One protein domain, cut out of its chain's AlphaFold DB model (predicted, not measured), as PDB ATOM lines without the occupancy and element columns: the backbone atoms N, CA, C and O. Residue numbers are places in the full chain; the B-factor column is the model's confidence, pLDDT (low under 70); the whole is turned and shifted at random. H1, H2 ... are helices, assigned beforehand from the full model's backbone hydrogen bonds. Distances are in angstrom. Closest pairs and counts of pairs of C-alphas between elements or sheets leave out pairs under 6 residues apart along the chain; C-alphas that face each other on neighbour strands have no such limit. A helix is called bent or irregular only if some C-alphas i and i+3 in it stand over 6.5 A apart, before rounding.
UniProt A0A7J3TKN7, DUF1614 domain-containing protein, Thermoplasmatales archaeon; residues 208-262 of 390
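AT A GLANCE: This is residues 208 to 262 of the 390 residues of the protein "DUF1614 domain-containing protein" of Thermoplasmatales archaeon (UniProt A0A7J3TKN7). What do these atoms build? A long helix, H1, and a shorter one, H3, run side by side the same way, and H2 crosses both on one side, so that the three centres make a triangle. How is it made up? The printed part has 55 residues with three named helices, in the order H1, H2, H3, and no named strand; the class is all helix. How large is its outline? It is compact, with a radius of gyration of the C-alphas of 10.0 A, and elongated, spanning 30 by 19 by 15 A.

HOW THE PARTS SIT: How does H1, residues 208 to 226, meet H2, residues 232 to 240? They touch, H1 with residues 215 to 223 alone, at a steep tilt of 54 degrees; the closest C-alphas, of Arg 216 and Tyr 232, are 5.3 A apart. Where is H3, residues 249 to 257? H1 touches it with residues 215 to 222 alone, at a shallow tilt of 11 degrees, the same way; the closest C-alphas, of Ala 222 and Leu 256, are 6.2 A apart. H2 and H3 touch at a steep tilt of 66 degrees, closest at the C-alphas of Thr 240 and Glu 255, 6.0 A apart. Are the backbones well formed? In H1 and H2 every O i to N i+4 pair is within hydrogen-bond range; in H3, 3 of 5 are.

IN THESE COORDINATES: Where does H1 begin? C-alpha 208 is at (103.352, 111.264, 72.783), and H1 is 26.7 A long. What of the others? H2 is 11.9 A and H3 13.6 A long, ending with C-alpha 257 at (116.259, 127.319, 82.179). H3 is irregular: C-alphas 250 and 253 are 7.2 A apart.

THE WHOLE: How far does it reach? The C-alphas farthest apart, of Glu 208 and Arg 262, are 31.7 A apart. Is it continuous? The printed part has no cut; the link from H1 to H2 is tight, that from H2 to H3 short. Is confidence low anywhere? No printed residue is under 70, and the mean pLDDT of the printed part is 92.9.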
ATOM      1  N   GLU A 208     104.028 110.134  72.138       86.62
ATOM      2  CA  GLU A 208     103.352 111.264  72.783       86.62
ATOM      3  C   GLU A 208     103.519 111.227  74.300       86.62
ATOM      4  O   GLU A 208     103.961 112.217  74.881       86.62
ATOM      5  N   GLU A 209     103.307 110.068  74.924       87.50
ATOM      6  CA  GLU A 209     103.524 109.882  76.364       87.50
ATOM      7  C   GLU A 209     104.982 110.152  76.751       87.50
ATOM      8  O   GLU A 209     105.256 110.851  77.727       87.50
ATOM      9  N   ARG A 210     105.945 109.682  75.944       84.38
ATOM     10  CA  ARG A 210     107.374 109.949  76.173       84.38
ATOM     11  C   ARG A 210     107.701 111.440  76.059       84.38
ATOM     12  O   ARG A 210     108.520 111.964  76.821       84.38
ATOM     13  N   ARG A 211     107.077 112.138  75.104       87.62
ATOM     14  CA  ARG A 211     107.218 113.592  74.956       87.62
ATOM     15  C   ARG A 211     106.673 114.291  76.195       87.62
ATOM     16  O   ARG A 211     107.394 115.095  76.779       87.62
ATOM     17  N   GLU A 212     105.450 113.974  76.607       89.56
ATOM     18  CA  GLU A 212     104.806 114.585  77.767       89.56
ATOM     19  C   GLU A 212     105.585 114.327  79.062       89.56
ATOM     20  O   GLU A 212     105.843 115.266  79.816       89.56
ATOM     21  N   TRP A 213     106.050 113.095  79.283       87.88
ATOM     22  CA  TRP A 213     106.897 112.738  80.420       87.88
ATOM     23  C   TRP A 213     108.147 113.619  80.499       87.88
ATOM     24  O   TRP A 213     108.461 114.164  81.559       87.88
ATOM     25  N   LYS A 214     108.825 113.846  79.364       89.00
ATOM     26  CA  LYS A 214     110.011 114.711  79.324       89.00
ATOM     27  C   LYS A 214     109.662 116.163  79.657       89.00
ATOM     28  O   LYS A 214     110.407 116.802  80.393       89.00
ATOM     29  N   ILE A 215     108.540 116.683  79.154       92.62
ATOM     30  CA  ILE A 215     108.078 118.045  79.475       92.62
ATOM     31  C   ILE A 215     107.806 118.163  80.976       92.62
ATOM     32  O   ILE A 215     108.341 119.062  81.621       92.62
ATOM     33  N   ARG A 216     107.019 117.233  81.532       94.62
ATOM     34  CA  ARG A 216     106.663 117.182  82.956       94.62
ATOM     35  C   ARG A 216     107.903 117.162  83.840       94.62
ATOM     36  O   ARG A 216     108.015 117.970  84.758       94.62
ATOM     37  N   ARG A 217     108.853 116.283  83.522       92.81
ATOM     38  CA  ARG A 217     110.102 116.116  84.266       92.81
ATOM     39  C   ARG A 217     110.956 117.386  84.263       92.81
ATOM     40  O   ARG A 217     111.402 117.835  85.315       92.81
ATOM     41  N   GLU A 218     111.177 117.988  83.095       94.62
ATOM     42  CA  GLU A 218     112.020 119.186  82.984       94.62
ATOM     43  C   GLU A 218     111.352 120.429  83.587       94.62
ATOM     44  O   GLU A 218     112.031 121.237  84.218       94.62
ATOM     45  N   ALA A 219     110.028 120.560  83.448       95.50
ATOM     46  CA  ALA A 219     109.256 121.607  84.109       95.50
ATOM     47  C   ALA A 219     109.324 121.460  85.633       95.50
ATOM     48  O   ALA A 219     109.621 122.434  86.313       95.50
ATOM     49  N   TYR A 220     109.137 120.248  86.168       95.56
ATOM     50  CA  TYR A 220     109.247 119.979  87.602       95.56
ATOM     51  C   TYR A 220     110.607 120.412  88.166       95.56
ATOM     52  O   TYR A 220     110.657 121.154  89.147       95.56
ATOM     53  N   TYR A 221     111.713 120.019  87.525       94.94
ATOM     54  CA  TYR A 221     113.053 120.406  87.976       94.94
ATOM     55  C   TYR A 221     113.289 121.917  87.899       94.94
ATOM     56  O   TYR A 221     113.767 122.510  88.864       94.94
ATOM     57  N   ALA A 222     112.920 122.558  86.786       95.44
ATOM     58  CA  ALA A 222     113.066 124.005  86.645       95.44
ATOM     59  C   ALA A 222     112.202 124.768  87.666       95.44
ATOM     60  O   ALA A 222     112.676 125.725  88.274       95.44
ATOM     61  N   GLY A 223     110.970 124.308  87.899       95.50
ATOM     62  CA  GLY A 223     110.055 124.851  88.901       95.50
ATOM     63  C   GLY A 223     110.635 124.763  90.304       95.50
ATOM     64  O   GLY A 223     110.745 125.781  90.981       95.50
ATOM     65  N   ARG A 224     111.129 123.587  90.708       95.00
ATOM     66  CA  ARG A 224     111.806 123.411  92.001       95.00
ATOM     67  C   ARG A 224     112.972 124.377  92.190       95.00
ATOM     68  O   ARG A 224     113.051 125.042  93.217       95.00
ATOM     69  N   LEU A 225     113.851 124.481  91.194       94.00
ATOM     70  CA  LEU A 225     115.001 125.386  91.243       94.00
ATOM     71  C   LEU A 225     114.576 126.857  91.293       94.00
ATOM     72  O   LEU A 225     115.273 127.679  91.886       94.00
ATOM     73  N   ALA A 226     113.438 127.204  90.695       94.25
ATOM     74  CA  ALA A 226     112.867 128.544  90.732       94.25
ATOM     75  C   ALA A 226     112.042 128.844  91.997       94.25
ATOM     76  O   ALA A 226     111.712 130.005  92.219       94.25
ATOM     77  N   GLY A 227     111.697 127.837  92.807       93.62
ATOM     78  CA  GLY A 227     110.732 127.981  93.904       93.62
ATOM     79  C   GLY A 227     109.270 128.056  93.438       93.62
ATOM     80  O   GLY A 227     108.427 128.604  94.139       93.62
ATOM     81  N   VAL A 228     108.960 127.524  92.252       93.94
ATOM     82  CA  VAL A 228     107.621 127.496  91.649       93.94
ATOM     83  C   VAL A 228     107.069 126.069  91.698       93.94
ATOM     84  O   VAL A 228     107.595 125.167  91.044       93.94
ATOM     85  N   GLY A 229     106.002 125.867  92.472       91.44
ATOM     86  CA  GLY A 229     105.260 124.605  92.534       91.44
ATOM     87  C   GLY A 229     104.036 124.577  91.612       91.44
ATOM     88  O   GLY A 229     103.680 125.581  90.996       91.44
ATOM     89  N   GLY A 230     103.369 123.424  91.552       91.81
ATOM     90  CA  GLY A 230     102.119 123.227  90.810       91.81
ATOM     91  C   GLY A 230     102.240 122.248  89.643       91.81
ATOM     92  O   GLY A 230     103.232 121.533  89.510       91.81
ATOM     93  N   ASP A 231     101.201 122.200  88.806       94.38
ATOM     94  CA  ASP A 231     101.195 121.376  87.595       94.38
ATOM     95  C   ASP A 231     102.231 121.863  86.567       94.38
ATOM     96  O   ASP A 231     102.535 123.057  86.478       94.38
ATOM     97  N   TYR A 232     102.744 120.945  85.743       94.19
ATOM     98  CA  TYR A 232     103.802 121.241  84.777       94.19
ATOM     99  C   TYR A 232     103.417 122.350  83.790       94.19
ATOM    100  O   TYR A 232     104.273 123.159  83.428       94.19
ATOM    101  N   LYS A 233     102.141 122.437  83.381       95.31
ATOM    102  CA  LYS A 233     101.669 123.504  82.487       95.31
ATOM    103  C   LYS A 233     101.728 124.867  83.172       95.31
ATOM    104  O   LYS A 233     102.135 125.850  82.554       95.31
ATOM    105  N   GLY A 234     101.364 124.910  84.454       95.19
ATOM    106  CA  GLY A 234     101.454 126.106  85.290       95.19
ATOM    107  C   GLY A 234     102.898 126.564  85.464       95.19
ATOM    108  O   GLY A 234     103.201 127.728  85.213       95.19
ATOM    109  N   ILE A 235     103.803 125.637  85.791       96.00
ATOM    110  CA  ILE A 235     105.233 125.936  85.942       96.00
ATOM    111  C   ILE A 235     105.816 126.506  84.642       96.00
ATOM    112  O   ILE A 235     106.484 127.539  84.674       96.00
ATOM    113  N   VAL A 236     105.540 125.879  83.492       95.94
ATOM    114  CA  VAL A 236     106.011 126.373  82.185       95.94
ATOM    115  C   VAL A 236     105.506 127.794  81.939       95.94
ATOM    116  O   VAL A 236     106.301 128.661  81.575       95.94
ATOM    117  N   LYS A 237     104.223 128.061  82.201       95.94
ATOM    118  CA  LYS A 237     103.630 129.390  82.020       95.94
ATOM    119  C   LYS A 237     104.270 130.445  82.916       95.94
ATOM    120  O   LYS A 237     104.585 131.527  82.432       95.94
ATOM    121  N   VAL A 238     104.505 130.131  84.189       96.06
ATOM    122  CA  VAL A 238     105.139 131.057  85.144       96.06
ATOM    123  C   VAL A 238     106.586 131.360  84.752       96.06
ATOM    124  O   VAL A 238     106.995 132.516  84.776       96.06
ATOM    125  N   LEU A 239     107.363 130.344  84.365       94.81
ATOM    126  CA  LEU A 239     108.787 130.516  84.063       94.81
ATOM    127  C   LEU A 239     109.055 131.145  82.695       94.81
ATOM    128  O   LEU A 239     110.029 131.877  82.536       94.81
ATOM    129  N   THR A 240     108.225 130.842  81.697       94.56
ATOM    130  CA  THR A 240     108.473 131.244  80.301       94.56
ATOM    131  C   THR A 240     107.553 132.361  79.812       94.56
ATOM    132  O   THR A 240     107.823 132.955  78.769       94.56
ATOM    133  N   GLY A 241     106.455 132.631  80.526       93.75
ATOM    134  CA  GLY A 241     105.382 133.524  80.082       93.75
ATOM    135  C   GLY A 241     104.506 132.956  78.956       93.75
ATOM    136  O   GLY A 241     103.617 133.657  78.486       93.75
ATOM    137  N   LYS A 242     104.745 131.713  78.515       93.38
ATOM    138  CA  LYS A 242     104.095 131.071  77.360       93.38
ATOM    139  C   LYS A 242     103.371 129.792  77.757       93.38
ATOM    140  O   LYS A 242     103.736 129.141  78.738       93.38
ATOM    141  N   SER A 243     102.363 129.399  76.987       92.69
ATOM    142  CA  SER A 243     101.765 128.068  77.142       92.69
ATOM    143  C   SER A 243     102.715 126.968  76.637       92.69
ATOM    144  O   SER A 243     103.629 127.218  75.849       92.69
ATOM    145  N   VAL A 244     102.518 125.727  77.096       90.69
ATOM    146  CA  VAL A 244     103.344 124.578  76.668       90.69
ATOM    147  C   VAL A 244     103.270 124.377  75.151       90.69
ATOM    148  O   VAL A 244     104.278 124.043  74.528       90.69
ATOM    149  N   ASP A 245     102.100 124.623  74.562       90.75
ATOM    150  CA  ASP A 245     101.828 124.404  73.141       90.75
ATOM    151  C   ASP A 245     102.475 125.471  72.239       90.75
ATOM    152  O   ASP A 245     102.823 125.192  71.092       90.75
ATOM    153  N   GLU A 246     102.734 126.672  72.769       91.81
ATOM    154  CA  GLU A 246     103.456 127.746  72.068       91.81
ATOM    155  C   GLU A 246     104.961 127.473  71.933       91.81
ATOM    156  O   GLU A 246     105.643 128.054  71.077       91.81
ATOM    157  N   ILE A 247     105.520 126.602  72.778       90.19
ATOM    158  CA  ILE A 247     106.955 126.332  72.813       90.19
ATOM    159  C   ILE A 247     107.272 125.099  71.974       90.19
ATOM    160  O   ILE A 247     106.886 123.968  72.274       90.19
ATOM    161  N   ARG A 248     108.101 125.288  70.940       93.12
ATOM    162  CA  ARG A 248     108.660 124.151  70.199       93.12
ATOM    163  C   ARG A 248     109.467 123.266  71.147       93.12
ATOM    164  O   ARG A 248     110.375 123.746  71.821       93.12
ATOM    165  N   PHE A 249     109.201 121.960  71.127       88.25
ATOM    166  CA  PHE A 249     109.784 120.987  72.058       88.25
ATOM    167  C   PHE A 249     111.317 121.064  72.177       88.25
ATOM    168  O   PHE A 249     111.851 120.980  73.278       88.25
ATOM    169  N   TYR A 250     112.034 121.297  71.071       88.50
ATOM    170  CA  TYR A 250     113.498 121.406  71.089       88.50
ATOM    171  C   TYR A 250     114.025 122.671  71.799       88.50
ATOM    172  O   TYR A 250     115.172 122.678  72.235       88.50
ATOM    173  N   ARG A 251     113.213 123.734  71.936       93.06
ATOM    174  CA  ARG A 251     113.568 124.964  72.676       93.06
ATOM    175  C   ARG A 251     113.140 124.935  74.137       93.06
ATOM    176  O   ARG A 251     113.609 125.767  74.906       93.06
ATOM    177  N   LEU A 252     112.283 123.990  74.524       92.56
ATOM    178  CA  LEU A 252     111.670 123.942  75.851       92.56
ATOM    179  C   LEU A 252     112.694 124.015  76.985       92.56
ATOM    180  O   LEU A 252     112.532 124.807  77.907       92.56
ATOM    181  N   LEU A 253     113.764 123.222  76.899       92.38
ATOM    182  CA  LEU A 253     114.829 123.219  77.900       92.38
ATOM    183  C   LEU A 253     115.479 124.597  78.044       92.38
ATOM    184  O   LEU A 253     115.720 125.047  79.161       92.38
ATOM    185  N   THR A 254     115.754 125.268  76.928       94.06
ATOM    186  CA  THR A 254     116.368 126.598  76.921       94.06
ATOM    187  C   THR A 254     115.438 127.639  77.534       94.06
ATOM    188  O   THR A 254     115.880 128.403  78.385       94.06
ATOM    189  N   GLU A 255     114.158 127.639  77.158       95.19
ATOM    190  CA  GLU A 255     113.162 128.583  77.688       95.19
ATOM    191  C   GLU A 255     112.943 128.388  79.196       95.19
ATOM    192  O   GLU A 255     112.991 129.355  79.950       95.19
ATOM    193  N   LEU A 256     112.801 127.139  79.659       95.25
ATOM    194  CA  LEU A 256     112.627 126.813  81.081       95.25
ATOM    195  C   LEU A 256     113.826 127.216  81.942       95.25
ATOM    196  O   LEU A 256     113.659 127.639  83.084       95.25
ATOM    197  N   ASN A 257     115.042 127.061  81.414       95.50
ATOM    198  CA  ASN A 257     116.259 127.319  82.179       95.50
ATOM    199  C   ASN A 257     116.727 128.772  82.095       95.50
ATOM    200  O   ASN A 257     117.490 129.198  82.954       95.50
ATOM    201  N   LYS A 258     116.261 129.558  81.117       94.56
ATOM    202  CA  LYS A 258     116.607 130.978  80.973       94.56
ATOM    203  C   LYS A 258     116.417 131.802  82.264       94.56
ATOM    204  O   LYS A 258     117.382 132.468  82.638       94.56
ATOM    205  N   PRO A 259     115.270 131.752  82.981       94.12
ATOM    206  CA  PRO A 259     115.075 132.539  84.208       94.12
ATOM    207  C   PRO A 259     115.941 132.074  85.389       94.12
ATOM    208  O   PRO A 259     116.318 132.878  86.238       94.12
ATOM    209  N   ILE A 260     116.291 130.786  85.441       94.81
ATOM    210  CA  ILE A 260     117.091 130.196  86.525       94.81
ATOM    211  C   ILE A 260     118.573 130.055  86.175       94.81
ATOM    212  O   ILE A 260     119.354 129.607  87.009       94.81
ATOM    213  N   ARG A 261     118.995 130.479  84.977       93.81
ATOM    214  CA  ARG A 261     120.355 130.248  84.469       93.81
ATOM    215  C   ARG A 261     121.438 130.817  85.382       93.81
ATOM    216  O   ARG A 261     122.500 130.222  85.494       93.81
ATOM    217  N   ARG A 262     121.144 131.928  86.064       92.94
ATOM    218  CA  ARG A 262     122.037 132.579  87.039       92.94
ATOM    219  C   ARG A 262     122.364 131.723  88.267       92.94
ATOM    220  O   ARG A 262     123.331 132.029  88.947       92.94
TER     221      ARG A 262